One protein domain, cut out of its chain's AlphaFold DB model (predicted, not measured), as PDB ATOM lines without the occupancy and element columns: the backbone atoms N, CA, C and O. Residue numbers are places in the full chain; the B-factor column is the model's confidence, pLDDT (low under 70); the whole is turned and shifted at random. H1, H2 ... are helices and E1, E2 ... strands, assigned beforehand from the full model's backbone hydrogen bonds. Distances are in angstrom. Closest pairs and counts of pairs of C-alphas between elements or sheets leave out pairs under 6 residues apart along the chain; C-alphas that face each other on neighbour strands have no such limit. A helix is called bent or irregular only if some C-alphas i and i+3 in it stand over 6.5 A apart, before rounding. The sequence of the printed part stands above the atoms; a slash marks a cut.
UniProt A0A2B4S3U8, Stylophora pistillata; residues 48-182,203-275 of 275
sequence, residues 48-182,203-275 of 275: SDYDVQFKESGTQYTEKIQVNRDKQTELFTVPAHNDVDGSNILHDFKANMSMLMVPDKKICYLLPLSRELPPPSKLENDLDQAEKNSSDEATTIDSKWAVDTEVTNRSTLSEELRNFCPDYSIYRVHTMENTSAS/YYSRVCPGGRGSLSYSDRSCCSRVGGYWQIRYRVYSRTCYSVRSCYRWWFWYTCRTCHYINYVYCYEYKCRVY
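What this domain is: This is residues 48 to 182 and 203 to 275 of the 275 residues of a protein of Stylophora pistillata (UniProt A0A2B4S3U8). One ten-stranded sheet curls like part of a barrel and folds back on itself, so that the leaf E1 to E6 with E8 faces the long hairpin of E9 and E10, with E7 as the hinge between them. The hairpin makes the long axis; the sheet curls round H1 toward the hairpin's turn, H2 packs on E4 and E5, and H3 lies over E9 toward the other end. The printed part has 208 residues with three named helices and ten named strands, in the order E1 E2 E3 E4 E5 E6 H1 E7 H2 E8 H3 E9 E10, and is mostly strand. The sheet is mixed and runs E1 E2 E3 E4 E5 E6 E8 E7 E10 E9. The whole is only just compact, close to loose, with a radius of gyration of the C-alphas of 19.9 A, and elongated, with spans of 72 by 38 by 29 A.

Where its parts are: The sheet begins at one edge with E1, residues 48 to 56, 25.0 A long, whose C-alpha 48 is at (110.514, 160.819, 127.519). E2, residues 59 to 68, is 29.0 A long. E3, residues 73 to 78, E4, residues 87 to 92, E5, residues 97 to 102, and E6, residues 107 to 112, are shorter, and E8, residues 169 to 175, is 19.5 A long. E7, residues 138 to 150, is 33.8 A long and bends by 53 degrees at residue 147. E9, residues 228 to 250, is 62.1 A long and bends by 55 degrees at residue 242; its C-alpha 250 is at (91.036, 171.185, 114.059). E10, residues 253 to 274, is 64.1 A long, bends by 51 degrees at residue 270 and ends with C-alpha 274 at (112.543, 119.241, 87.877). The helices are H1, residues 120 to 130, 15.2 A long, H2, residues 159 to 164, and H3, residues 217 to 225.

How they stand to each other: The sheet is twisted, and its edge strands are E1 and E9. E1 to E6 form a meander, each strand the antiparallel neighbour of the one before; in the hairpin of E1 and E2, N 52 and O 63 are 2.9 A apart, and in that of E3 and E4, N 76 and O 89 are 2.9 A apart. E6 and E8 are parallel, with N 110 and O 171 at 2.8 A. E8 and E7 are antiparallel at 121 degrees, with N 148 and O 172 at 2.9 A. E7 and E10 are parallel at 38 degrees, with N 143 and O 262 at 2.8 A. E10 and E9 are antiparallel at 175 degrees, with N 261 and O 242 at 2.8 A. This is a folded sheet, one sheet bent back into two leaves that face each other: the closest C-alphas of E4 and E9, those of Ser 87 and Thr 240, are 6.3 A apart. H1 is on the sheet, which curls round it; the closest C-alphas of H1 and E9, those of Asp 126 and Cys 247, are 5.1 A apart. H2 is on the sheet at a height of 8.5 A, over E5 and along the strands at 3 degrees on the local plane; the closest C-alphas, those of Met 99 and Leu 161, are 6.6 A apart. H3 is on the sheet at a height of 8.2 A, over E9 and along the strands at 25 degrees on the local plane; its closest C-alpha pair with E9 is Cys 223 and Tyr 229, 6.1 A. The three helices are apart from one another. In H2 and H3 every O i to N i+4 pair is within hydrogen-bond range, and in H1 6 of 7 are.

The domain as a whole: The C-alphas farthest apart, those of Arg 225 and Phe 252, are 73.1 A apart. Residues 183 to 202 are not printed, and C-alphas 182 and 203 are 20.5 A apart across this cut, in the link from E8 to H3. Of the links that are printed whole, none is long. Residues 203 to 216 hold no named element. The mean pLDDT of the printed part is 85.5, and it is under 70 at residues 133 to 137, 177 to 182, 203 to 215 and 275.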
ATOM      1  N   SER A  48     111.872 161.094 127.048       95.94
ATOM      2  CA  SER A  48     110.514 160.819 127.519       95.94
ATOM      3  C   SER A  48     110.169 159.364 127.227       95.94
ATOM      4  O   SER A  48     110.552 158.841 126.183       95.94
ATOM      5  N   ASP A  49     109.496 158.706 128.170       96.88
ATOM      6  CA  ASP A  49     109.166 157.282 128.108       96.88
ATOM      7  C   ASP A  49     107.651 157.136 128.251       96.88
ATOM      8  O   ASP A  49     107.057 157.751 129.139       96.88
ATOM      9  N   TYR A  50     107.048 156.324 127.389       96.12
ATOM     10  CA  TYR A  50     105.607 156.119 127.301       96.12
ATOM     11  C   TYR A  50     105.294 154.627 127.240       96.12
ATOM     12  O   TYR A  50     105.923 153.895 126.478       96.12
ATOM     13  N   ASP A  51     104.274 154.204 127.982       95.31
ATOM     14  CA  ASP A  51     103.695 152.864 127.893       95.31
ATOM     15  C   ASP A  51     102.301 152.988 127.265       95.31
ATOM     16  O   ASP A  51     101.353 153.446 127.905       95.31
ATOM     17  N   VAL A  52     102.166 152.595 125.997       92.44
ATOM     18  CA  VAL A  52     100.922 152.757 125.235       92.44
ATOM     19  C   VAL A  52     100.245 151.405 125.059       92.44
ATOM     20  O   VAL A  52     100.840 150.449 124.561       92.44
ATOM     21  N   GLN A  53      98.984 151.308 125.479       91.25
ATOM     22  CA  GLN A  53      98.197 150.086 125.326       91.25
ATOM     23  C   GLN A  53      97.512 150.049 123.961       91.25
ATOM     24  O   GLN A  53      96.813 150.988 123.569       91.25
ATOM     25  N   PHE A  54      97.672 148.926 123.270       87.69
ATOM     26  CA  PHE A  54      97.016 148.631 122.004       87.69
ATOM     27  C   PHE A  54      96.267 147.304 122.088       87.69
ATOM     28  O   PHE A  54      96.547 146.453 122.936       87.69
ATOM     29  N   LYS A  55      95.289 147.131 121.196       85.38
ATOM     30  CA  LYS A  55      94.525 145.894 121.046       85.38
ATOM     31  C   LYS A  55      94.514 145.483 119.582       85.38
ATOM     32  O   LYS A  55      94.003 146.217 118.743       85.38
ATOM     33  N   GLU A  56      95.007 144.284 119.296       83.69
ATOM     34  CA  GLU A  56      95.058 143.711 117.953       83.69
ATOM     35  C   GLU A  56      94.455 142.306 117.958       83.69
ATOM     36  O   GLU A  56      94.857 141.437 118.734       83.69
ATOM     37  N   SER A  57      93.459 142.079 117.095       83.62
ATOM     38  CA  SER A  57      92.767 140.784 116.956       83.62
ATOM     39  C   SER A  57      92.257 140.194 118.282       83.62
ATOM     40  O   SER A  57      92.213 138.983 118.468       83.62
ATOM     41  N   GLY A  58      91.863 141.058 119.224       81.94
ATOM     42  CA  GLY A  58      91.390 140.657 120.553       81.94
ATOM     43  C   GLY A  58      92.474 140.612 121.635       81.94
ATOM     44  O   GLY A  58      92.130 140.726 122.810       81.94
ATOM     45  N   THR A  59      93.749 140.549 121.256       88.00
ATOM     46  CA  THR A  59      94.899 140.522 122.170       88.00
ATOM     47  C   THR A  59      95.339 141.936 122.522       88.00
ATOM     48  O   THR A  59      95.522 142.768 121.637       88.00
ATOM     49  N   GLN A  60      95.504 142.221 123.813       91.06
ATOM     50  CA  GLN A  60      96.073 143.485 124.283       91.06
ATOM     51  C   GLN A  60      97.581 143.350 124.470       91.06
ATOM     52  O   GLN A  60      98.054 142.324 124.961       91.06
ATOM     53  N   TYR A  61      98.323 144.394 124.123       92.94
ATOM     54  CA  TYR A  61      99.751 144.494 124.394       92.94
ATOM     55  C   TYR A  61     100.136 145.934 124.732       92.94
ATOM     56  O   TYR A  61      99.434 146.886 124.386       92.94
ATOM     57  N   THR A  62     101.262 146.084 125.424       95.44
ATOM     58  CA  THR A  62     101.853 147.385 125.738       95.44
ATOM     59  C   THR A  62     103.075 147.597 124.862       95.44
ATOM     60  O   THR A  62     104.028 146.822 124.929       95.44
ATOM     61  N   GLU A  63     103.039 148.650 124.058       96.62
ATOM     62  CA  GLU A  63     104.191 149.153 123.324       96.62
ATOM     63  C   GLU A  63     104.895 150.212 124.172       96.62
ATOM     64  O   GLU A  63     104.256 151.138 124.674       96.62
ATOM     65  N   LYS A  64     106.213 150.068 124.339       98.19
ATOM     66  CA  LYS A  64     107.022 151.070 125.040       98.19
ATOM     67  C   LYS A  64     107.680 151.986 124.030       98.19
ATOM     68  O   LYS A  64     108.381 151.497 123.144       98.19
ATOM     69  N   ILE A  65     107.492 153.287 124.191       98.19
ATOM     70  CA  ILE A  65     108.034 154.306 123.294       98.19
ATOM     71  C   ILE A  65     108.984 155.189 124.091       98.19
ATOM     72  O   ILE A  65     108.590 155.797 125.083       98.19
ATOM     73  N   GLN A  66     110.231 155.281 123.644       98.31
ATOM     74  CA  GLN A  66     111.203 156.233 124.159       98.31
ATOM     75  C   GLN A  66     111.503 157.286 123.096       98.31
ATOM     76  O   GLN A  66     111.949 156.969 121.994       98.31
ATOM     77  N   VAL A  67     111.310 158.550 123.453       98.06
ATOM     78  CA  VAL A  67     111.580 159.702 122.592       98.06
ATOM     79  C   VAL A  67     112.782 160.454 123.146       98.06
ATOM     80  O   VAL A  67     112.753 160.920 124.283       98.06
ATOM     81  N   ASN A  68     113.845 160.597 122.352       97.31
ATOM     82  CA  ASN A  68     115.038 161.350 122.733       97.31
ATOM     83  C   ASN A  68     115.242 162.554 121.808       97.31
ATOM     84  O   ASN A  68     115.632 162.424 120.643       97.31
ATOM     85  N   ARG A  69     115.029 163.754 122.351       95.31
ATOM     86  CA  ARG A  69     115.098 165.009 121.587       95.31
ATOM     87  C   ARG A  69     116.522 165.465 121.304       95.31
ATOM     88  O   ARG A  69     116.760 166.069 120.263       95.31
ATOM     89  N   ASP A  70     117.471 165.161 122.180       94.62
ATOM     90  CA  ASP A  70     118.873 165.546 121.981       94.62
ATOM     91  C   ASP A  70     119.510 164.707 120.871       94.62
ATOM     92  O   ASP A  70     120.185 165.216 119.965       94.62
ATOM     93  N   LYS A  71     119.263 163.397 120.923       96.19
ATOM     94  CA  LYS A  71     119.744 162.440 119.928       96.19
ATOM     95  C   LYS A  71     118.941 162.498 118.634       96.19
ATOM     96  O   LYS A  71     119.503 162.175 117.595       96.19
ATOM     97  N   GLN A  72     117.718 163.032 118.684       97.00
ATOM     98  CA  GLN A  72     116.732 162.987 117.603       97.00
ATOM     99  C   GLN A  72     116.427 161.537 117.208       97.00
ATOM    100  O   GLN A  72     116.557 161.153 116.046       97.00
ATOM    101  N   THR A  73     116.068 160.730 118.208       98.19
ATOM    102  CA  THR A  73     115.747 159.314 118.029       98.19
ATOM    103  C   THR A  73     114.425 158.950 118.683       98.19
ATOM    104  O   THR A  73     114.053 159.516 119.712       98.19
ATOM    105  N   GLU A  74     113.765 157.951 118.116       98.38
ATOM    106  CA  GLU A  74     112.555 157.336 118.662       98.38
ATOM    107  C   GLU A  74     112.763 155.825 118.699       98.38
ATOM    108  O   GLU A  74     113.213 155.244 117.712       98.38
ATOM    109  N   LEU A  75     112.473 155.197 119.834       98.50
ATOM    110  CA  LEU A  75     112.592 153.758 120.025       98.50
ATOM    111  C   LEU A  75     111.242 153.186 120.437       98.50
ATOM    112  O   LEU A  75     110.730 153.531 121.498       98.50
ATOM    113  N   PHE A  76     110.722 152.260 119.642       98.44
ATOM    114  CA  PHE A  76     109.519 151.499 119.953       98.44
ATOM    115  C   PHE A  76     109.923 150.072 120.310       98.44
ATOM    116  O   PHE A  76     110.738 149.460 119.620       98.44
ATOM    117  N   THR A  77     109.369 149.545 121.396       98.44
ATOM    118  CA  THR A  77     109.582 148.176 121.879       98.44
ATOM    119  C   THR A  77     108.232 147.484 121.939       98.44
ATOM    120  O   THR A  77     107.377 147.856 122.747       98.44
ATOM    121  N   VAL A  78     108.052 146.475 121.092       97.81
ATOM    122  CA  VAL A  78     106.791 145.755 120.912       97.81
ATOM    123  C   VAL A  78     106.998 144.290 121.295       97.81
ATOM    124  O   VAL A  78     107.845 143.615 120.699       97.81
ATOM    125  N   PRO A  79     106.263 143.764 122.288       97.38
ATOM    126  CA  PRO A  79     106.357 142.357 122.648       97.38
ATOM    127  C   PRO A  79     105.773 141.472 121.542       97.38
ATOM    128  O   PRO A  79     104.894 141.894 120.791       97.38
ATOM    129  N   ALA A  80     106.225 140.220 121.472       96.69
ATOM    130  CA  ALA A  80     105.609 139.231 120.594       96.69
ATOM    131  C   ALA A  80     104.143 139.015 121.001       96.69
ATOM    132  O   ALA A  80     103.839 138.882 122.191       96.69
ATOM    133  N   HIS A  81     103.241 138.981 120.027       94.38
ATOM    134  CA  HIS A  81     101.816 138.760 120.259       94.38
ATOM    135  C   HIS A  81     101.152 138.214 118.993       94.38
ATOM    136  O   HIS A  81     101.583 138.504 117.880       94.38
ATOM    137  N   ASN A  82     100.084 137.428 119.160       90.88
ATOM    138  CA  ASN A  82      99.416 136.732 118.056       90.88
ATOM    139  C   ASN A  82     100.434 135.957 117.191       90.88
ATOM    140  O   ASN A  82     101.127 135.076 117.698       90.88
ATOM    141  N   ASP A  83     100.525 136.284 115.902       88.94
ATOM    142  CA  ASP A  83     101.478 135.739 114.935       88.94
ATOM    143  C   ASP A  83     102.521 136.780 114.471       88.94
ATOM    144  O   ASP A  83     103.105 136.659 113.391       88.94
ATOM    145  N   VAL A  84     102.751 137.805 115.296       93.62
ATOM    146  CA  VAL A  84     103.737 138.870 115.088       93.62
ATOM    147  C   VAL A  84     104.937 138.645 116.014       93.62
ATOM    148  O   VAL A  84     104.794 138.410 117.216       93.62
ATOM    149  N   ASP A  85     106.139 138.722 115.444       97.00
ATOM    150  CA  ASP A  85     107.398 138.635 116.176       97.00
ATOM    151  C   ASP A  85     107.577 139.851 117.099       97.00
ATOM    152  O   ASP A  85     107.302 140.992 116.715       97.00
ATOM    153  N   GLY A  86     108.133 139.622 118.291       97.50
ATOM    154  CA  GLY A  86     108.582 140.707 119.158       97.50
ATOM    155  C   GLY A  86     109.706 141.495 118.491       97.50
ATOM    156  O   GLY A  86     110.598 140.915 117.862       97.50
ATOM    157  N   SER A  87     109.668 142.821 118.606       98.00
ATOM    158  CA  SER A  87     110.621 143.671 117.902       98.00
ATOM    159  C   SER A  87     110.894 144.989 118.602       98.00
ATOM    160  O   SER A  87     110.049 145.524 119.318       98.00
ATOM    161  N   ASN A  88     112.081 145.526 118.332       98.38
ATOM    162  CA  ASN A  88     112.446 146.881 118.707       98.38
ATOM    163  C   ASN A  88     112.747 147.650 117.423       98.38
ATOM    164  O   ASN A  88     113.523 147.162 116.597       98.38
ATOM    165  N   ILE A  89     112.197 148.848 117.253       98.06
ATOM    166  CA  ILE A  89     112.503 149.701 116.104       98.06
ATOM    167  C   ILE A  89     113.033 151.055 116.563       98.06
ATOM    168  O   ILE A  89     112.383 151.764 117.324       98.06
ATOM    169  N   LEU A  90     114.241 151.384 116.108       98.56
ATOM    170  CA  LEU A  90     114.901 152.663 116.347       98.56
ATOM    171  C   LEU A  90     114.842 153.505 115.072       98.56
ATOM    172  O   LEU A  90     115.395 153.109 114.045       98.56
ATOM    173  N   HIS A  91     114.236 154.682 115.151       98.38
ATOM    174  CA  HIS A  91     114.329 155.719 114.129       98.38
ATOM    175  C   HIS A  91     115.428 156.707 114.516       98.38
ATOM    176  O   HIS A  91     115.370 157.318 115.582       98.38
ATOM    177  N   ASP A  92     116.432 156.868 113.654       98.12
ATOM    178  CA  ASP A  92     117.486 157.872 113.797       98.12
ATOM    179  C   ASP A  92     117.306 158.943 112.715       98.12
ATOM    180  O   ASP A  92     117.673 158.766 111.546       98.12
ATOM    181  N   PHE A  93     116.726 160.074 113.121       97.31
ATOM    182  CA  PHE A  93     116.394 161.175 112.220       97.31
ATOM    183  C   PHE A  93     117.636 161.936 111.745       97.31
ATOM    184  O   PHE A  93     117.618 162.499 110.652       97.31
ATOM    185  N   LYS A  94     118.740 161.918 112.508       96.69
ATOM    186  CA  LYS A  94     120.011 162.524 112.074       96.69
ATOM    187  C   LYS A  94     120.683 161.684 110.997       96.69
ATOM    188  O   LYS A  94     121.232 162.238 110.048       96.69
ATOM    189  N   ALA A  95     120.628 160.360 111.135       96.50
ATOM    190  CA  ALA A  95     121.140 159.437 110.128       96.50
ATOM    191  C   ALA A  95     120.190 159.266 108.930       96.50
ATOM    192  O   ALA A  95     120.612 158.729 107.908       96.50
ATOM    193  N   ASN A  96     118.928 159.702 109.048       96.81
ATOM    194  CA  ASN A  96     117.852 159.445 108.085       96.81
ATOM    195  C   ASN A  96     117.662 157.940 107.806       96.81
ATOM    196  O   ASN A  96     117.423 157.510 106.675       96.81
ATOM    197  N   MET A  97     117.802 157.125 108.852       96.94
ATOM    198  CA  MET A  97     117.747 155.666 108.777       96.94
ATOM    199  C   MET A  97     116.966 155.106 109.962       96.94
ATOM    200  O   MET A  97     116.823 155.742 111.003       96.94
ATOM    201  N   SER A  98     116.456 153.892 109.805       97.94
ATOM    202  CA  SER A  98     115.815 153.136 110.878       97.94
ATOM    203  C   SER A  98     116.448 151.762 111.018       97.94
ATOM    204  O   SER A  98     116.984 151.213 110.052       97.94
ATOM    205  N   MET A  99     116.373 151.189 112.212       98.00
ATOM    206  CA  MET A  99     116.807 149.825 112.468       98.00
ATOM    207  C   MET A  99     115.723 149.044 113.185       98.00
ATOM    208  O   MET A  99     115.281 149.444 114.255       98.00
ATOM    209  N   LEU A 100     115.321 147.923 112.593       97.94
ATOM    210  CA  LEU A 100     114.372 146.975 113.161       97.94
ATOM    211  C   LEU A 100     115.142 145.768 113.693       97.94
ATOM    212  O   LEU A 100     115.702 145.001 112.914       97.94
ATOM    213  N   MET A 101     115.158 145.589 115.004       97.81
ATOM    214  CA  MET A 101     115.698 144.411 115.670       97.81
ATOM    215  C   MET A 101     114.586 143.389 115.903       97.81
ATOM    216  O   MET A 101     113.535 143.732 116.440       97.81
ATOM    217  N   VAL A 102     114.862 142.123 115.585       96.94
ATOM    218  CA  VAL A 102     114.010 140.981 115.947       96.94
ATOM    219  C   VAL A 102     114.801 140.073 116.896       96.94
ATOM    220  O   VAL A 102     115.598 139.251 116.424       96.94
ATOM    221  N   PRO A 103     114.649 140.234 118.228       95.00
ATOM    222  CA  PRO A 103     115.506 139.578 119.218       95.00
ATOM    223  C   PRO A 103     115.525 138.052 119.114       95.00
ATOM    224  O   PRO A 103     116.605 137.461 119.080       95.00
ATOM    225  N   ASP A 104     114.358 137.418 118.965       94.00
ATOM    226  CA  ASP A 104     114.230 135.953 118.906       94.00
ATOM    227  C   ASP A 104     114.977 135.341 117.712       94.00
ATOM    228  O   ASP A 104     115.443 134.201 117.763       94.00
ATOM    229  N   LYS A 105     115.149 136.126 116.643       92.12
ATOM    230  CA  LYS A 105     115.857 135.730 115.417       92.12
ATOM    231  C   LYS A 105     117.305 136.219 115.376       92.12
ATOM    232  O   LYS A 105     118.010 135.890 114.425       92.12
ATOM    233  N   LYS A 106     117.748 136.982 116.387       93.44
ATOM    234  CA  LYS A 106     119.101 137.562 116.502       93.44
ATOM    235  C   LYS A 106     119.546 138.288 115.228       93.44
ATOM    236  O   LYS A 106     120.679 138.136 114.766       93.44
ATOM    237  N   ILE A 107     118.629 139.051 114.641       93.25
ATOM    238  CA  ILE A 107     118.819 139.749 113.368       93.25
ATOM    239  C   ILE A 107     118.338 141.192 113.485       93.25
ATOM    240  O   ILE A 107     117.370 141.480 114.193       93.25
ATOM    241  N   CYS A 108     119.004 142.088 112.764       96.38
ATOM    242  CA  CYS A 108     118.553 143.455 112.576       96.38
ATOM    243  C   CYS A 108     118.428 143.794 111.095       96.38
ATOM    244  O   CYS A 108     119.251 143.387 110.275       96.38
ATOM    245  N   TYR A 109     117.420 144.588 110.763       95.94
ATOM    246  CA  TYR A 109     117.202 145.124 109.431       95.94
ATOM    247  C   TYR A 109     117.470 146.621 109.444       95.94
ATOM    248  O   TYR A 109     116.952 147.337 110.294       95.94
ATOM    249  N   LEU A 110     118.288 147.089 108.509       96.69
ATOM    250  CA  LEU A 110     118.572 148.499 108.287       96.69
ATOM    251  C   LEU A 110     117.658 149.006 107.166       96.69
ATOM    252  O   LEU A 110     117.777 148.557 106.022       96.69
ATOM    253  N   LEU A 111     116.766 149.936 107.506       95.44
ATOM    254  CA  LEU A 111     115.709 150.461 106.642       95.44
ATOM    255  C   LEU A 111     115.921 151.960 106.376       95.44
ATOM    256  O   LEU A 111     116.476 152.658 107.232       95.44
ATOM    257  N   PRO A 112     115.465 152.489 105.227       94.25
ATOM    258  CA  PRO A 112     115.333 153.933 105.065       94.25
ATOM    259  C   PRO A 112     114.301 154.488 106.057       94.25
ATOM    260  O   PRO A 112     113.298 153.835 106.346       94.25
ATOM    261  N   LEU A 113     114.528 155.702 106.566       94.31
ATOM    262  CA  LEU A 113     113.538 156.385 107.400       94.31
ATOM    263  C   LEU A 113     112.319 156.797 106.559       94.31
ATOM    264  O   LEU A 113     112.464 157.397 105.489       94.31
ATOM    265  N   SER A 114     111.114 156.487 107.042       90.31
ATOM    266  CA  SER A 114     109.878 156.925 106.388       90.31
ATOM    267  C   SER A 114     109.682 158.431 106.555       90.31
ATOM    268  O   SER A 114     109.843 158.976 107.644       90.31
ATOM    269  N   ARG A 115     109.277 159.108 105.475       87.44
ATOM    270  CA  ARG A 115     108.977 160.553 105.484       87.44
ATOM    271  C   ARG A 115     107.653 160.892 106.169       87.44
ATOM    272  O   ARG A 115     107.380 162.063 106.407       87.44
ATOM    273  N   GLU A 116     106.824 159.886 106.421       86.94
ATOM    274  CA  GLU A 116     105.515 160.045 107.058       86.94
ATOM    275  C   GLU A 116     105.609 160.035 108.586       86.94
ATOM    276  O   GLU A 116     104.651 160.418 109.260       86.94
ATOM    277  N   LEU A 117     106.756 159.618 109.133       91.38
ATOM    278  CA  LEU A 117     106.972 159.590 110.570       91.38
ATOM    279  C   LEU A 117     107.095 161.019 111.121       91.38
ATOM    280  O   LEU A 117     107.811 161.847 110.543       91.38
ATOM    281  N   PRO A 118     106.397 161.335 112.225       93.31
ATOM    282  CA  PRO A 118     106.591 162.602 112.910       93.31
ATOM    283  C   PRO A 118     108.024 162.679 113.460       93.31
ATOM    284  O   PRO A 118     108.578 161.657 113.834       93.31
ATOM    285  N   PRO A 119     108.643 163.869 113.528       94.38
ATOM    286  CA  PRO A 119     109.893 164.029 114.259       94.38
ATOM    287  C   PRO A 119     109.671 163.893 115.781       94.38
ATOM    288  O   PRO A 119     108.560 164.177 116.249       94.38
ATOM    289  N   PRO A 120     110.734 163.659 116.576       96.12
ATOM    290  CA  PRO A 120     110.648 163.384 118.017       96.12
ATOM    291  C   PRO A 120     109.799 164.373 118.816       96.12
ATOM    292  O   PRO A 120     108.951 163.987 119.613       96.12
ATOM    293  N   SER A 121     109.965 165.678 118.579       94.75
ATOM    294  CA  SER A 121     109.194 166.703 119.297       94.75
ATOM    295  C   SER A 121     107.702 166.684 118.969       94.75
ATOM    296  O   SER A 121     106.889 167.135 119.772       94.75
ATOM    297  N   LYS A 122     107.344 166.242 117.759       94.56
ATOM    298  CA  LYS A 122     105.950 166.106 117.350       94.56
ATOM    299  C   LYS A 122     105.358 164.828 117.936       94.56
ATOM    300  O   LYS A 122     104.268 164.910 118.486       94.56
ATOM    301  N   LEU A 123     106.079 163.706 117.869       95.50
ATOM    302  CA  LEU A 123     105.626 162.447 118.460       95.50
ATOM    303  C   LEU A 123     105.353 162.596 119.962       95.50
ATOM    304  O   LEU A 123     104.300 162.181 120.427       95.50
ATOM    305  N   GLU A 124     106.263 163.241 120.696       95.06
ATOM    306  CA  GLU A 124     106.100 163.527 122.128       95.06
ATOM    307  C   GLU A 124     104.779 164.265 122.414       95.06
ATOM    308  O   GLU A 124     103.965 163.823 123.218       95.06
ATOM    309  N   ASN A 125     104.512 165.349 121.679       92.94
ATOM    310  CA  ASN A 125     103.278 166.125 121.824       92.94
ATOM    311  C   ASN A 125     102.034 165.307 121.442       92.94
ATOM    312  O   ASN A 125     101.020 165.358 122.133       92.94
ATOM    313  N   ASP A 126     102.107 164.536 120.356       92.88
ATOM    314  CA  ASP A 126     100.997 163.699 119.909       92.88
ATOM    315  C   ASP A 126     100.659 162.620 120.956       92.88
ATOM    316  O   ASP A 126      99.481 162.369 121.216       92.88
ATOM    317  N   LEU A 127     101.659 162.039 121.625       92.81
ATOM    318  CA  LEU A 127     101.461 161.093 122.729       92.81
ATOM    319  C   LEU A 127     100.825 161.768 123.956       92.81
ATOM    320  O   LEU A 127      99.803 161.285 124.448       92.81
ATOM    321  N   ASP A 128     101.342 162.928 124.375       91.69
ATOM    322  CA  ASP A 128     100.808 163.708 125.506       91.69
ATOM    323  C   ASP A 128      99.351 164.169 125.287       91.69
ATOM    324  O   ASP A 128      98.604 164.439 126.237       91.69
ATOM    325  N   GLN A 129      98.940 164.339 124.026       88.62
ATOM    326  CA  GLN A 129      97.572 164.719 123.665       88.62
ATOM    327  C   GLN A 129      96.652 163.515 123.477       88.62
ATOM    328  O   GLN A 129      95.466 163.609 123.810       88.62
ATOM    329  N   ALA A 130      97.172 162.399 122.964       85.38
ATOM    330  CA  ALA A 130      96.420 161.157 122.816       85.38
ATOM    331  C   ALA A 130      96.020 160.569 124.176       85.38
ATOM    332  O   ALA A 130      94.913 160.052 124.300       85.38
ATOM    333  N   GLU A 131      96.855 160.726 125.211       76.38
ATOM    334  CA  GLU A 131      96.507 160.346 126.589       76.38
ATOM    335  C   GLU A 131      95.225 161.050 127.079       76.38
ATOM    336  O   GLU A 131      94.445 160.495 127.850       76.38
ATOM    337  N   LYS A 132      94.961 162.263 126.578       71.12
ATOM    338  CA  LYS A 132      93.794 163.076 126.952       71.12
ATOM    339  C   LYS A 132      92.571 162.815 126.074       71.12
ATOM    340  O   LYS A 132      91.457 163.112 126.495       71.12
ATOM    341  N   ASN A 133      92.768 162.304 124.856       61.44
ATOM    342  CA  ASN A 133      91.727 162.143 123.843       61.44
ATOM    343  C   ASN A 133      91.856 160.765 123.173       61.44
ATOM    344  O   ASN A 133      92.557 160.606 122.171       61.44
ATOM    345  N   SER A 134      91.166 159.758 123.713       54.72
ATOM    346  CA  SER A 134      91.165 158.406 123.152       54.72
ATOM    347  C   SER A 134      90.305 158.334 121.887       54.72
ATOM    348  O   SER A 134      89.086 158.496 121.941       54.72
ATOM    349  N   SER A 135      90.933 158.051 120.751       56.78
ATOM    350  CA  SER A 135      90.261 157.546 119.553       56.78
ATOM    351  C   SER A 135      90.846 156.177 119.213       56.78
ATOM    352  O   SER A 135      92.073 156.006 119.217       56.78
ATOM    353  N   ASP A 136      89.961 155.218 118.944       61.00
ATOM    354  CA  ASP A 136      90.283 153.803 118.722       61.00
ATOM    355  C   ASP A 136      90.470 153.445 117.239       61.00
ATOM    356  O   ASP A 136      90.783 152.301 116.915       61.00
ATOM    357  N   GLU A 137      90.290 154.395 116.315       65.31
ATOM    358  CA  GLU A 137      90.441 154.101 114.888       65.31
ATOM    359  C   GLU A 137      91.925 154.071 114.495       65.31
ATOM    360  O   GLU A 137      92.637 155.083 114.547       65.31
ATOM    361  N   ALA A 138      92.392 152.878 114.120       78.62
ATOM    362  CA  ALA A 138      93.743 152.642 113.639       78.62
ATOM    363  C   ALA A 138      93.748 152.407 112.125       78.62
ATOM    364  O   ALA A 138      93.133 151.464 111.624       78.62
ATOM    365  N   THR A 139      94.490 153.235 111.395       87.31
ATOM    366  CA  THR A 139      94.813 152.973 109.990       87.31
ATOM    367  C   THR A 139      95.992 152.013 109.938       87.31
ATOM    368  O   THR A 139      97.017 152.273 110.562       87.31
ATOM    369  N   THR A 140      95.881 150.922 109.181       89.94
ATOM    370  CA  THR A 140      96.989 149.971 108.994       89.94
ATOM    371  C   THR A 140      97.816 150.334 107.763       89.94
ATOM    372  O   THR A 140      97.254 150.633 106.708       89.94
ATOM    373  N   ILE A 141      99.143 150.302 107.895       90.44
ATOM    374  CA  ILE A 141     100.106 150.564 106.821       90.44
ATOM    375  C   ILE A 141     101.040 149.358 106.704       90.44
ATOM    376  O   ILE A 141     101.895 149.128 107.559       90.44
ATOM    377  N   ASP A 142     100.899 148.613 105.612       91.12
ATOM    378  CA  ASP A 142     101.729 147.446 105.329       91.12
ATOM    379  C   ASP A 142     102.994 147.843 104.564       91.12
ATOM    380  O   ASP A 142     102.936 148.397 103.465       91.12
ATOM    381  N   SER A 143     104.151 147.486 105.114       91.50
ATOM    382  CA  SER A 143     105.458 147.641 104.480       91.50
ATOM    383  C   SER A 143     106.046 146.273 104.152       91.50
ATOM    384  O   SER A 143     106.223 145.427 105.031       91.50
ATOM    385  N   LYS A 144     106.360 146.044 102.874       91.56
ATOM    386  CA  LYS A 144     106.987 144.808 102.393       91.56
ATOM    387  C   LYS A 144     108.438 145.077 102.027       91.56
ATOM    388  O   LYS A 144     108.726 145.930 101.191       91.56
ATOM    389  N   TRP A 145     109.336 144.325 102.643       90.31
ATOM    390  CA  TRP A 145     110.777 144.504 102.545       90.31
ATOM    391  C   TRP A 145     111.431 143.234 102.024       90.31
ATOM    392  O   TRP A 145     111.139 142.154 102.527       90.31
ATOM    393  N   ALA A 146     112.349 143.346 101.071       86.81
ATOM    394  CA  ALA A 146     113.224 142.248 100.680       86.81
ATOM    395  C   ALA A 146     114.615 142.453 101.288       86.81
ATOM    396  O   ALA A 146     115.175 143.552 101.229       86.81
ATOM    397  N   VAL A 147     115.172 141.388 101.869       87.38
ATOM    398  CA  VAL A 147     116.566 141.375 102.330       87.38
ATOM    399  C   VAL A 147     117.510 141.553 101.144       87.38
ATOM    400  O   VAL A 147     117.333 140.927 100.106       87.38
ATOM    401  N   ASP A 148     118.498 142.426 101.307       82.50
ATOM    402  CA  ASP A 148     119.526 142.724 100.315       82.50
ATOM    403  C   ASP A 148     120.894 142.251 100.828       82.50
ATOM    404  O   ASP A 148     121.244 141.082 100.738       82.50
ATOM    405  N   THR A 149     121.704 143.140 101.394       82.06
ATOM    406  CA  THR A 149     123.096 142.835 101.733       82.06
ATOM    407  C   THR A 149     123.341 142.867 103.231       82.06
ATOM    408  O   THR A 149     122.809 143.711 103.951       82.06
ATOM    409  N   GLU A 150     124.191 141.963 103.720       87.69
ATOM    410  CA  GLU A 150     124.688 142.037 105.094       87.69
ATOM    411  C   GLU A 150     125.627 143.244 105.257       87.69
ATOM    412  O   GLU A 150     126.544 143.467 104.460       87.69
ATOM    413  N   VAL A 151     125.412 144.023 106.314       90.12
ATOM    414  CA  VAL A 151     126.253 145.151 106.714       90.12
ATOM    415  C   VAL A 151     127.433 144.617 107.518       90.12
ATOM    416  O   VAL A 151     127.375 144.472 108.738       90.12
ATOM    417  N   THR A 152     128.530 144.336 106.822       89.94
ATOM    418  CA  THR A 152     129.776 143.864 107.444       89.94
ATOM    419  C   THR A 152     130.603 145.010 108.022       89.94
ATOM    420  O   THR A 152     131.176 144.883 109.102       89.94
ATOM    421  N   ASN A 153     130.635 146.161 107.342       92.75
ATOM    422  CA  ASN A 153     131.304 147.353 107.846       92.75
ATOM    423  C   ASN A 153     130.349 148.220 108.681       92.75
ATOM    424  O   ASN A 153     129.636 149.074 108.156       92.75
ATOM    425  N   ARG A 154     130.373 148.035 110.004       93.44
ATOM    426  CA  ARG A 154     129.537 148.791 110.954       93.44
ATOM    427  C   ARG A 154     129.982 150.240 111.163       93.44
ATOM    428  O   ARG A 154     129.241 151.002 111.777       93.44
ATOM    429  N   SER A 155     131.151 150.651 110.660       93.44
ATOM    430  CA  SER A 155     131.617 152.041 110.788       93.44
ATOM    431  C   SER A 155     130.773 153.031 109.979       93.44
ATOM    432  O   SER A 155     130.902 154.233 110.172       93.44
ATOM    433  N   THR A 156     129.940 152.541 109.056       90.88
ATOM    434  CA  THR A 156     129.029 153.369 108.254       90.88
ATOM    435  C   THR A 156     127.719 153.690 108.973       90.88
ATOM    436  O   THR A 156     126.891 154.408 108.422       90.88
ATOM    437  N   LEU A 157     127.474 153.084 110.137       96.44
ATOM    438  CA  LEU A 157     126.282 153.327 110.945       96.44
ATOM    439  C   LEU A 157     126.522 154.519 111.871       96.44
ATOM    440  O   LEU A 157     127.652 154.752 112.307       96.44
ATOM    441  N   SER A 158     125.453 155.239 112.213       96.56
ATOM    442  CA  SER A 158     125.512 156.181 113.328       96.56
ATOM    443  C   SER A 158     125.803 155.437 114.633       96.56
ATOM    444  O   SER A 158     125.616 154.219 114.742       96.56
ATOM    445  N   GLU A 159     126.272 156.173 115.636       97.00
ATOM    446  CA  GLU A 159     126.547 155.604 116.952       97.00
ATOM    447  C   GLU A 159     125.304 154.938 117.556       97.00
ATOM    448  O   GLU A 159     125.397 153.811 118.038       97.00
ATOM    449  N   GLU A 160     124.141 155.583 117.445       97.69
ATOM    450  CA  GLU A 160     122.873 155.068 117.966       97.69
ATOM    451  C   GLU A 160     122.485 153.746 117.296       97.69
ATOM    452  O   GLU A 160     122.224 152.760 117.980       97.69
ATOM    453  N   LEU A 161     122.546 153.675 115.962       97.31
ATOM    454  CA  LEU A 161     122.218 152.461 115.205       97.31
ATOM    455  C   LEU A 161     123.203 151.315 115.481       97.31
ATOM    456  O   LEU A 161     122.808 150.153 115.584       97.31
ATOM    457  N   ARG A 162     124.496 151.625 115.617       95.69
ATOM    458  CA  ARG A 162     125.528 150.628 115.930       95.69
ATOM    459  C   ARG A 162     125.356 150.058 117.339       95.69
ATOM    460  O   ARG A 162     125.502 148.851 117.517       95.69
ATOM    461  N   ASN A 163     125.051 150.916 118.311       95.88
ATOM    462  CA  ASN A 163     124.838 150.521 119.704       95.88
ATOM    463  C   ASN A 163     123.490 149.824 119.904       95.88
ATOM    464  O   ASN A 163     123.350 149.036 120.832       95.88
ATOM    465  N   PHE A 164     122.514 150.095 119.033       96.88
ATOM    466  CA  PHE A 164     121.215 149.441 119.057       96.88
ATOM    467  C   PHE A 164     121.313 147.956 118.707       96.88
ATOM    468  O   PHE A 164     120.725 147.147 119.408       96.88
ATOM    469  N   CYS A 165     122.098 147.577 117.692       94.44
ATOM    470  CA  CYS A 165     122.273 146.180 117.269       94.44
ATOM    471  C   CYS A 165     123.731 145.700 117.371       94.44
ATOM    472  O   CYS A 165     124.322 145.354 116.343       94.44
ATOM    473  N   PRO A 166     124.338 145.641 118.571       89.69
ATOM    474  CA  PRO A 166     125.779 145.435 118.720       89.69
ATOM    475  C   PRO A 166     126.229 144.025 118.314       89.69
ATOM    476  O   PRO A 166     127.258 143.895 117.649       89.69
ATOM    477  N   ASP A 167     125.416 143.003 118.604       89.50
ATOM    478  CA  ASP A 167     125.815 141.588 118.506       89.50
ATOM    479  C   ASP A 167     125.076 140.790 117.417       89.50
ATOM    480  O   ASP A 167     125.378 139.622 117.178       89.50
ATOM    481  N   TYR A 168     124.094 141.393 116.746       92.75
ATOM    482  CA  TYR A 168     123.253 140.711 115.753       92.75
ATOM    483  C   TYR A 168     123.689 141.028 114.334       92.75
ATOM    484  O   TYR A 168     124.101 142.155 114.064       92.75
ATOM    485  N   SER A 169     123.569 140.069 113.410       92.19
ATOM    486  CA  SER A 169     123.791 140.342 111.985       92.19
ATOM    487  C   SER A 169     122.812 141.410 111.503       92.19
ATOM    488  O   SER A 169     121.613 141.345 111.780       92.19
ATOM    489  N   ILE A 170     123.339 142.404 110.789       94.06
ATOM    490  CA  ILE A 170     122.570 143.536 110.275       94.06
ATOM    491  C   ILE A 170     122.434 143.356 108.768       94.06
ATOM    492  O   ILE A 170     123.441 143.233 108.078       94.06
ATOM    493  N   TYR A 171     121.216 143.394 108.244       92.06
ATOM    494  CA  TYR A 171     120.941 143.298 106.813       92.06
ATOM    495  C   TYR A 171     120.265 144.568 106.314       92.06
ATOM    496  O   TYR A 171     119.300 145.040 106.910       92.06
ATOM    497  N   ARG A 172     120.739 145.119 105.198       92.00
ATOM    498  CA  ARG A 172     119.989 146.135 104.456       92.00
ATOM    499  C   ARG A 172     118.758 145.493 103.841       92.00
ATOM    500  O   ARG A 172     118.807 144.350 103.387       92.00
ATOM    501  N   VAL A 173     117.673 146.250 103.813       90.44
ATOM    502  CA  VAL A 173     116.451 145.866 103.113       90.44
ATOM    503  C   VAL A 173     116.038 146.962 102.141       90.44
ATOM    504  O   VAL A 173     116.386 148.131 102.319       90.44
ATOM    505  N   HIS A 174     115.288 146.583 101.116       87.31
ATOM    506  CA  HIS A 174     114.662 147.515 100.181       87.31
ATOM    507  C   HIS A 174     113.174 147.208 100.059       87.31
ATOM    508  O   HIS A 174     112.737 146.082 100.303       87.31
ATOM    509  N   THR A 175     112.385 148.227  99.725       86.75
ATOM    510  CA  THR A 175     110.948 148.065  99.516       86.75
ATOM    511  C   THR A 175     110.717 147.109  98.352       86.75
ATOM    512  O   THR A 175     111.323 147.259  97.291       86.75
ATOM    513  N   MET A 176     109.832 146.136  98.542       78.94
ATOM    514  CA  MET A 176     109.285 145.382  97.424       78.94
ATOM    515  C   MET A 176     108.236 146.275  96.766       78.94
ATOM    516  O   MET A 176     107.228 146.603  97.393       78.94
ATOM    517  N   GLU A 177     108.469 146.700  95.525       69.25
ATOM    518  CA  GLU A 177     107.374 147.250  94.725       69.25
ATOM    519  C   GLU A 177     106.247 146.206  94.658       69.25
ATOM    520  O   GLU A 177     106.501 145.010  94.799       69.25
ATOM    521  N   ASN A 178     104.996 146.643  94.480       43.62
ATOM    522  CA  ASN A 178     103.813 145.777  94.414       43.62
ATOM    523  C   ASN A 178     103.798 144.885  93.149       43.62
ATOM    524  O   ASN A 178     102.796 144.805  92.445       43.62
ATOM    525  N   THR A 179     104.884 144.184  92.839       38.84
ATOM    526  CA  THR A 179     104.805 142.899  92.163       38.84
ATOM    527  C   THR A 179     104.201 141.945  93.177       38.84
ATOM    528  O   THR A 179     104.752 141.680  94.248       38.84
ATOM    529  N   SER A 180     102.978 141.508  92.894       34.22
ATOM    530  CA  SER A 180     102.309 140.464  93.650       34.22
ATOM    531  C   SER A 180     103.313 139.364  93.972       34.22
ATOM    532  O   SER A 180     104.022 138.891  93.087       34.22
ATOM    533  N   ALA A 181     103.325 138.905  95.223       35.44
ATOM    534  CA  ALA A 181     103.973 137.662  95.633       35.44
ATOM    535  C   ALA A 181     103.293 136.427  94.987       35.44
ATOM    536  O   ALA A 181     103.104 135.394  95.621       35.44
ATOM    537  N   SER A 182     102.864 136.544  93.731       34.34
ATOM    538  CA  SER A 182     102.698 135.443  92.806       34.34
ATOM    539  C   SER A 182     104.089 134.922  92.486       34.34
ATOM    540  O   SER A 182     104.977 135.710  92.178       34.34
ATOM    541  N   TYR A 203     121.981 140.011  89.659       44.06
ATOM    542  CA  TYR A 203     122.408 140.590  90.927       44.06
ATOM    543  C   TYR A 203     121.189 140.651  91.843       44.06
ATOM    544  O   TYR A 203     120.512 141.670  91.888       44.06
ATOM    545  N   TYR A 204     120.916 139.569  92.573       45.41
ATOM    546  CA  TYR A 204     120.007 139.608  93.721       45.41
ATOM    547  C   TYR A 204     120.694 138.928  94.912       45.41
ATOM    548  O   TYR A 204     120.730 137.712  95.057       45.41
ATOM    549  N   SER A 205     121.328 139.803  95.682       46.16
ATOM    550  CA  SER A 205     122.026 139.747  96.971       46.16
ATOM    551  C   SER A 205     121.468 138.855  98.101       46.16
ATOM    552  O   SER A 205     120.558 139.193  98.834       46.16
ATOM    553  N   ARG A 206     122.160 137.745  98.351       53.66
ATOM    554  CA  ARG A 206     122.406 137.138  99.688       53.66
ATOM    555  C   ARG A 206     121.255 137.206 100.712       53.66
ATOM    556  O   ARG A 206     121.225 138.028 101.614       53.66
ATOM    557  N   VAL A 207     120.409 136.189 100.582       60.75
ATOM    558  CA  VAL A 207     119.427 135.603 101.511       60.75
ATOM    559  C   VAL A 207     119.747 135.729 103.012       60.75
ATOM    560  O   VAL A 207     120.907 135.756 103.417       60.75
ATOM    561  N   CYS A 208     118.683 135.657 103.827       65.75
ATOM    562  CA  CYS A 208     118.683 135.258 105.242       65.75
ATOM    563  C   CYS A 208     119.770 134.227 105.622       65.75
ATOM    564  O   CYS A 208     120.193 133.442 104.763       65.75
ATOM    565  N   PRO A 209     120.144 134.134 106.917       59.94
ATOM    566  CA  PRO A 209     121.125 133.169 107.411       59.94
ATOM    567  C   PRO A 209     120.972 131.772 106.780       59.94
ATOM    568  O   PRO A 209     119.959 131.099 106.959       59.94
ATOM    569  N   GLY A 210     121.977 131.353 106.002       54.81
ATOM    570  CA  GLY A 210     122.033 130.035 105.355       54.81
ATOM    571  C   GLY A 210     121.525 129.941 103.906       54.81
ATOM    572  O   GLY A 210     121.692 128.886 103.293       54.81
ATOM    573  N   GLY A 211     120.948 130.993 103.316       58.50
ATOM    574  CA  GLY A 211     120.506 130.947 101.918       58.50
ATOM    575  C   GLY A 211     121.557 131.414 100.898       58.50
ATOM    576  O   GLY A 211     122.496 132.147 101.207       58.50
ATOM    577  N   ARG A 212     121.411 130.976  99.640       54.81
ATOM    578  CA  ARG A 212     122.346 131.312  98.552       54.81
ATOM    579  C   ARG A 212     121.918 132.559  97.794       54.81
ATOM    580  O   ARG A 212     120.915 132.551  97.095       54.81
ATOM    581  N   GLY A 213     122.727 133.607  97.908       56.69
ATOM    582  CA  GLY A 213     122.524 134.896  97.242       56.69
ATOM    583  C   GLY A 213     122.884 134.962  95.770       56.69
ATOM    584  O   GLY A 213     122.843 136.024  95.175       56.69
ATOM    585  N   SER A 214     123.374 133.874  95.202       60.59
ATOM    586  CA  SER A 214     123.618 133.757  93.776       60.59
ATOM    587  C   SER A 214     123.789 132.285  93.445       60.59
ATOM    588  O   SER A 214     124.234 131.483  94.269       60.59
ATOM    589  N   LEU A 215     123.415 131.925  92.223       67.31
ATOM    590  CA  LEU A 215     123.682 130.605  91.677       67.31
ATOM    591  C   LEU A 215     125.051 130.630  91.005       67.31
ATOM    592  O   LEU A 215     125.251 131.379  90.041       67.31
ATOM    593  N   SER A 216     125.978 129.800  91.487       70.56
ATOM    594  CA  SER A 216     127.259 129.603  90.807       70.56
ATOM    595  C   SER A 216     127.038 128.989  89.419       70.56
ATOM    596  O   SER A 216     125.998 128.384  89.143       70.56
ATOM    597  N   TYR A 217     128.034 129.087  88.535       71.94
ATOM    598  CA  TYR A 217     127.986 128.387  87.246       71.94
ATOM    599  C   TYR A 217     127.734 126.878  87.426       71.94
ATOM    600  O   TYR A 217     126.965 126.278  86.672       71.94
ATOM    601  N   SER A 218     128.324 126.282  88.470       74.12
ATOM    602  CA  SER A 218     128.099 124.875  88.811       74.12
ATOM    603  C   SER A 218     126.644 124.601  89.205       74.12
ATOM    604  O   SER A 218     126.054 123.660  88.685       74.12
ATOM    605  N   ASP A 219     126.021 125.471  90.008       70.50
ATOM    606  CA  ASP A 219     124.621 125.326  90.433       70.50
ATOM    607  C   ASP A 219     123.661 125.415  89.244       70.50
ATOM    608  O   ASP A 219     122.733 124.611  89.114       70.50
ATOM    609  N   ARG A 220     123.919 126.360  88.330       71.75
ATOM    610  CA  ARG A 220     123.162 126.491  87.078       71.75
ATOM    611  C   ARG A 220     123.268 125.214  86.248       71.75
ATOM    612  O   ARG A 220     122.247 124.661  85.851       71.75
ATOM    613  N   SER A 221     124.487 124.698  86.059       77.25
ATOM    614  CA  SER A 221     124.712 123.460  85.304       77.25
ATOM    615  C   SER A 221     124.029 122.252  85.953       77.25
ATOM    616  O   SER A 221     123.400 121.466  85.248       77.25
ATOM    617  N   CYS A 222     124.107 122.106  87.278       83.00
ATOM    618  CA  CYS A 222     123.531 120.969  87.999       83.00
ATOM    619  C   CYS A 222     122.011 120.873  87.833       83.00
ATOM    620  O   CYS A 222     121.511 119.793  87.523       83.00
ATOM    621  N   CYS A 223     121.281 121.984  87.975       81.19
ATOM    622  CA  CYS A 223     119.824 121.965  87.825       81.19
ATOM    623  C   CYS A 223     119.402 121.687  86.376       81.19
ATOM    624  O   CYS A 223     118.554 120.832  86.129       81.19
ATOM    625  N   SER A 224     120.063 122.313  85.397       81.06
ATOM    626  CA  SER A 224     119.758 122.058  83.985       81.06
ATOM    627  C   SER A 224     120.082 120.621  83.550       81.06
ATOM    628  O   SER A 224     119.401 120.083  82.678       81.06
ATOM    629  N   ARG A 225     121.097 119.973  84.145       82.00
ATOM    630  CA  ARG A 225     121.476 118.576  83.835       82.00
ATOM    631  C   ARG A 225     120.399 117.564  84.207       82.00
ATOM    632  O   ARG A 225     120.258 116.569  83.505       82.00
ATOM    633  N   VAL A 226     119.640 117.825  85.267       81.88
ATOM    634  CA  VAL A 226     118.494 116.990  85.660       81.88
ATOM    635  C   VAL A 226     117.202 117.406  84.950       81.88
ATOM    636  O   VAL A 226     116.127 116.977  85.341       81.88
ATOM    637  N   GLY A 227     117.293 118.252  83.916       82.50
ATOM    638  CA  GLY A 227     116.131 118.791  83.214       82.50
ATOM    639  C   GLY A 227     115.326 119.782  84.053       82.50
ATOM    640  O   GLY A 227     114.163 119.995  83.759       82.50
ATOM    641  N   GLY A 228     115.905 120.365  85.102       83.12
ATOM    642  CA  GLY A 228     115.220 121.320  85.963       83.12
ATOM    643  C   GLY A 228     115.453 122.784  85.593       83.12
ATOM    644  O   GLY A 228     116.346 123.125  84.813       83.12
ATOM    645  N   TYR A 229     114.664 123.653  86.219       78.69
ATOM    646  CA  TYR A 229     114.824 125.106  86.218       78.69
ATOM    647  C   TYR A 229     114.890 125.637  87.656       78.69
ATOM    648  O   TYR A 229     114.372 125.031  88.599       78.69
ATOM    649  N   TRP A 230     115.549 126.778  87.842       75.50
ATOM    650  CA  TRP A 230     115.630 127.435  89.144       75.50
ATOM    651  C   TRP A 230     114.406 128.321  89.368       75.50
ATOM    652  O   TRP A 230     114.100 129.178  88.548       75.50
ATOM    653  N   GLN A 231     113.722 128.131  90.494       74.56
ATOM    654  CA  GLN A 231     112.624 128.980  90.946       74.56
ATOM    655  C   GLN A 231     113.093 129.812  92.144       74.56
ATOM    656  O   GLN A 231     113.663 129.260  93.090       74.56
ATOM    657  N   ILE A 232     112.819 131.118  92.125       72.75
ATOM    658  CA  ILE A 232     112.954 131.986  93.299       72.75
ATOM    659  C   ILE A 232     111.677 131.850  94.128       72.75
ATOM    660  O   ILE A 232     110.569 131.932  93.597       72.75
ATOM    661  N   ARG A 233     111.820 131.618  95.430       73.19
ATOM    662  CA  ARG A 233     110.690 131.568  96.360       73.19
ATOM    663  C   ARG A 233     110.866 132.609  97.445       73.19
ATOM    664  O   ARG A 233     111.864 132.576  98.155       73.19
ATOM    665  N   TYR A 234     109.866 133.464  97.600       75.69
ATOM    666  CA  TYR A 234     109.790 134.426  98.691       75.69
ATOM    667  C   TYR A 234     109.120 133.778  99.899       75.69
ATOM    668  O   TYR A 234     108.058 133.163  99.780       75.69
ATOM    669  N   ARG A 235     109.732 133.917 101.070       80.56
ATOM    670  CA  ARG A 235     109.146 133.525 102.351       80.56
ATOM    671  C   ARG A 235     109.203 134.711 103.294       80.56
ATOM    672  O   ARG A 235     110.248 135.350 103.407       80.56
ATOM    673  N   VAL A 236     108.092 134.985 103.973       84.62
ATOM    674  CA  VAL A 236     108.091 135.924 105.099       84.62
ATOM    675  C   VAL A 236     108.994 135.321 106.164       84.62
ATOM    676  O   VAL A 236     108.715 134.239 106.679       84.62
ATOM    677  N   TYR A 237     110.111 135.984 106.425       88.75
ATOM    678  CA  TYR A 237     111.047 135.565 107.453       88.75
ATOM    679  C   TYR A 237     110.729 136.236 108.779       88.75
ATOM    680  O   TYR A 237     110.816 135.565 109.798       88.75
ATOM    681  N   SER A 238     110.310 137.506 108.764       92.19
ATOM    682  CA  SER A 238     109.865 138.235 109.955       92.19
ATOM    683  C   SER A 238     108.589 139.018 109.669       92.19
ATOM    684  O   SER A 238     108.480 139.648 108.612       92.19
ATOM    685  N   ARG A 239     107.649 138.984 110.614       95.44
ATOM    686  CA  ARG A 239     106.441 139.814 110.625       95.44
ATOM    687  C   ARG A 239     106.450 140.585 111.935       95.44
ATOM    688  O   ARG A 239     106.290 139.975 112.981       95.44
ATOM    689  N   THR A 240     106.660 141.894 111.885       96.88
ATOM    690  CA  THR A 240     106.675 142.759 113.077       96.88
ATOM    691  C   THR A 240     105.654 143.875 112.925       96.88
ATOM    692  O   THR A 240     105.214 144.166 111.810       96.88
ATOM    693  N   CYS A 241     105.286 144.534 114.018       95.69
ATOM    694  CA  CYS A 241     104.473 145.740 113.965       95.69
ATOM    695  C   CYS A 241     104.934 146.766 115.001       95.69
ATOM    696  O   CYS A 241     105.671 146.425 115.925       95.69
ATOM    697  N   TYR A 242     104.533 148.018 114.799       95.56
ATOM    698  CA  TYR A 242     104.578 149.085 115.798       95.56
ATOM    699  C   TYR A 242     103.510 150.127 115.467       95.56
ATOM    700  O   TYR A 242     103.053 150.219 114.323       95.56
ATOM    701  N   SER A 243     103.093 150.907 116.456       93.50
ATOM    702  CA  SER A 243     102.034 151.896 116.291       93.50
ATOM    703  C   SER A 243     102.540 153.311 116.559       93.50
ATOM    704  O   SER A 243     103.357 153.565 117.428       93.50
ATOM    705  N   VAL A 244     102.027 154.282 115.810       93.00
ATOM    706  CA  VAL A 244     102.361 155.698 115.993       93.00
ATOM    707  C   VAL A 244     101.073 156.480 116.179       93.00
ATOM    708  O   VAL A 244     100.146 156.377 115.371       93.00
ATOM    709  N   ARG A 245     101.001 157.275 117.249       90.94
ATOM    710  CA  ARG A 245      99.907 158.229 117.465       90.94
ATOM    711  C   ARG A 245     100.237 159.529 116.739       90.94
ATOM    712  O   ARG A 245     101.343 160.041 116.851       90.94
ATOM    713  N   SER A 246      99.268 160.050 115.997       89.75
ATOM    714  CA  SER A 246      99.371 161.323 115.286       89.75
ATOM    715  C   SER A 246      98.140 162.153 115.594       89.75
ATOM    716  O   SER A 246      97.010 161.719 115.345       89.75
ATOM    717  N   CYS A 247      98.347 163.339 116.153       89.50
ATOM    718  CA  CYS A 247      97.268 164.238 116.519       89.50
ATOM    719  C   CYS A 247      97.298 165.478 115.628       89.50
ATOM    720  O   CYS A 247      98.341 166.028 115.272       89.50
ATOM    721  N   TYR A 248      96.113 165.942 115.252       85.75
ATOM    722  CA  TYR A 248      95.950 167.212 114.565       85.75
ATOM    723  C   TYR A 248      94.919 168.054 115.293       85.75
ATOM    724  O   TYR A 248      93.912 167.567 115.812       85.75
ATOM    725  N   ARG A 249      95.182 169.355 115.331       84.62
ATOM    726  CA  ARG A 249      94.255 170.329 115.886       84.62
ATOM    727  C   ARG A 249      93.344 170.823 114.776       84.62
ATOM    728  O   ARG A 249      93.813 171.418 113.805       84.62
ATOM    729  N   TRP A 250      92.044 170.625 114.945       78.25
ATOM    730  CA  TRP A 250      91.036 171.185 114.059       78.25
ATOM    731  C   TRP A 250      90.217 172.219 114.828       78.25
ATOM    732  O   TRP A 250      89.445 171.873 115.717       78.25
ATOM    733  N   TRP A 251      90.418 173.500 114.510       80.56
ATOM    734  CA  TRP A 251      89.829 174.644 115.220       80.56
ATOM    735  C   TRP A 251      90.144 174.632 116.730       80.56
ATOM    736  O   TRP A 251      91.211 175.115 117.131       80.56
ATOM    737  N   PHE A 252      89.253 174.052 117.541       74.00
ATOM    738  CA  PHE A 252      89.316 174.006 119.008       74.00
ATOM    739  C   PHE A 252      89.455 172.592 119.595       74.00
ATOM    740  O   PHE A 252      89.641 172.465 120.802       74.00
ATOM    741  N   TRP A 253      89.400 171.542 118.772       73.50
ATOM    742  CA  TRP A 253      89.480 170.147 119.221       73.50
ATOM    743  C   TRP A 253      90.750 169.482 118.689       73.50
ATOM    744  O   TRP A 253      91.186 169.748 117.564       73.50
ATOM    745  N   TYR A 254      91.333 168.604 119.499       79.88
ATOM    746  CA  TYR A 254      92.374 167.686 119.056       79.88
ATOM    747  C   TYR A 254      91.713 166.393 118.597       79.88
ATOM    748  O   TYR A 254      90.874 165.828 119.295       79.88
ATOM    749  N   THR A 255      92.093 165.925 117.415       84.94
ATOM    750  CA  THR A 255      91.731 164.592 116.944       84.94
ATOM    751  C   THR A 255      93.009 163.803 116.769       84.94
ATOM    752  O   THR A 255      93.906 164.214 116.034       84.94
ATOM    753  N   CYS A 256      93.082 162.673 117.457       87.12
ATOM    754  CA  CYS A 256      94.203 161.759 117.377       87.12
ATOM    755  C   CYS A 256      93.810 160.540 116.550       87.12
ATOM    756  O   CYS A 256      92.672 160.068 116.607       87.12
ATOM    757  N   ARG A 257      94.756 160.049 115.758       88.06
ATOM    758  CA  ARG A 257      94.643 158.812 114.988       88.06
ATOM    759  C   ARG A 257      95.826 157.922 115.312       88.06
ATOM    760  O   ARG A 257      96.905 158.413 115.649       88.06
ATOM    761  N   THR A 258      95.615 156.621 115.190       89.25
ATOM    762  CA  THR A 258      96.696 155.642 115.288       89.25
ATOM    763  C   THR A 258      97.047 155.168 113.890       89.25
ATOM    764  O   THR A 258      96.164 154.780 113.129       89.25
ATOM    765  N   CYS A 259      98.328 155.176 113.552       90.75
ATOM    766  CA  CYS A 259      98.850 154.463 112.397       90.75
ATOM    767  C   CYS A 259      99.527 153.189 112.901       90.75
ATOM    768  O   CYS A 259     100.469 153.268 113.684       90.75
ATOM    769  N   HIS A 260      99.036 152.032 112.478       92.44
ATOM    770  CA  HIS A 260      99.600 150.732 112.810       92.44
ATOM    771  C   HIS A 260     100.463 150.246 111.643       92.44
ATOM    772  O   HIS A 260      99.946 149.914 110.576       92.44
ATOM    773  N   TYR A 261     101.781 150.253 111.820       93.31
ATOM    774  CA  TYR A 261     102.744 149.868 110.795       93.31
ATOM    775  C   TYR A 261     103.069 148.386 110.920       93.31
ATOM    776  O   TYR A 261     103.654 147.962 111.915       93.31
ATOM    777  N   ILE A 262     102.760 147.610 109.884       94.06
ATOM    778  CA  ILE A 262     103.115 146.192 109.808       94.06
ATOM    779  C   ILE A 262     104.290 146.038 108.848       94.06
ATOM    780  O   ILE A 262     104.241 146.485 107.704       94.06
ATOM    781  N   ASN A 263     105.356 145.382 109.298       94.69
ATOM    782  CA  ASN A 263     106.537 145.106 108.494       94.69
ATOM    783  C   ASN A 263     106.611 143.618 108.173       94.69
ATOM    784  O   ASN A 263     106.770 142.778 109.059       94.69
ATOM    785  N   TYR A 264     106.572 143.306 106.884       93.44
ATOM    786  CA  TYR A 264     106.860 141.982 106.357       93.44
ATOM    787  C   TYR A 264     108.255 141.996 105.754       93.44
ATOM    788  O   TYR A 264     108.488 142.641 104.731       93.44
ATOM    789  N   VAL A 265     109.186 141.274 106.370       91.62
ATOM    790  CA  VAL A 265     110.529 141.090 105.819       91.62
ATOM    791  C   VAL A 265     110.601 139.735 105.135       91.62
ATOM    792  O   VAL A 265     110.501 138.683 105.769       91.62
ATOM    793  N   TYR A 266     110.773 139.774 103.822       87.31
ATOM    794  CA  TYR A 266     110.890 138.625 102.951       87.31
ATOM    795  C   TYR A 266     112.349 138.248 102.737       87.31
ATOM    796  O   TYR A 266     113.217 139.083 102.470       87.31
ATOM    797  N   CYS A 267     112.577 136.944 102.766       80.50
ATOM    798  CA  CYS A 267     113.789 136.327 102.267       80.50
ATOM    799  C   CYS A 267     113.472 135.459 101.062       80.50
ATOM    800  O   CYS A 267     112.404 134.851 100.979       80.50
ATOM    801  N   TYR A 268     114.415 135.397 100.130       75.62
ATOM    802  CA  TYR A 268     114.283 134.592  98.928       75.62
ATOM    803  C   TYR A 268     115.224 133.400  98.949       75.62
ATOM    804  O   TYR A 268     116.388 133.511  99.308       75.62
ATOM    805  N   GLU A 269     114.735 132.251  98.513       72.00
ATOM    806  CA  GLU A 269     115.545 131.054  98.309       72.00
ATOM    807  C   GLU A 269     115.497 130.635  96.837       72.00
ATOM    808  O   GLU A 269     114.445 130.695  96.195       72.00
ATOM    809  N   TYR A 270     116.629 130.174  96.304       73.94
ATOM    810  CA  TYR A 270     116.655 129.485  95.016       73.94
ATOM    811  C   TYR A 270     116.386 127.998  95.225       73.94
ATOM    812  O   TYR A 270     117.115 127.321  95.955       73.94
ATOM    813  N   LYS A 271     115.376 127.467  94.536       75.38
ATOM    814  CA  LYS A 271     115.051 126.039  94.539       75.38
ATOM    815  C   LYS A 271     115.057 125.487  93.117       75.38
ATOM    816  O   LYS A 271     114.340 125.992  92.258       75.38
ATOM    817  N   CYS A 272     115.832 124.433  92.875       78.69
ATOM    818  CA  CYS A 272     115.777 123.707  91.610       78.69
ATOM    819  C   CYS A 272     114.487 122.877  91.573       78.69
ATOM    820  O   CYS A 272     114.241 122.080  92.485       78.69
ATOM    821  N   ARG A 273     113.655 123.075  90.548       79.00
ATOM    822  CA  ARG A 273     112.497 122.226  90.251       79.00
ATOM    823  C   ARG A 273     112.766 121.436  88.982       79.00
ATOM    824  O   ARG A 273     113.181 122.009  87.983       79.00
ATOM    825  N   VAL A 274     112.514 120.137  89.036       78.88
ATOM    826  CA  VAL A 274     112.543 119.241  87.877       78.88
ATOM    827  C   VAL A 274     111.123 119.157  87.312       78.88
ATOM    828  O   VAL A 274     110.175 119.221  88.099       78.88
ATOM    829  N   TYR A 275     110.988 119.109  85.983       67.62
ATOM    830  CA  TYR A 275     109.696 118.907  85.314       67.62
ATOM    831  C   TYR A 275     109.066 117.558  85.662       67.62
ATOM    832  O   TYR A 275     109.827 116.584  85.863       67.62
TER     833      TYR A 275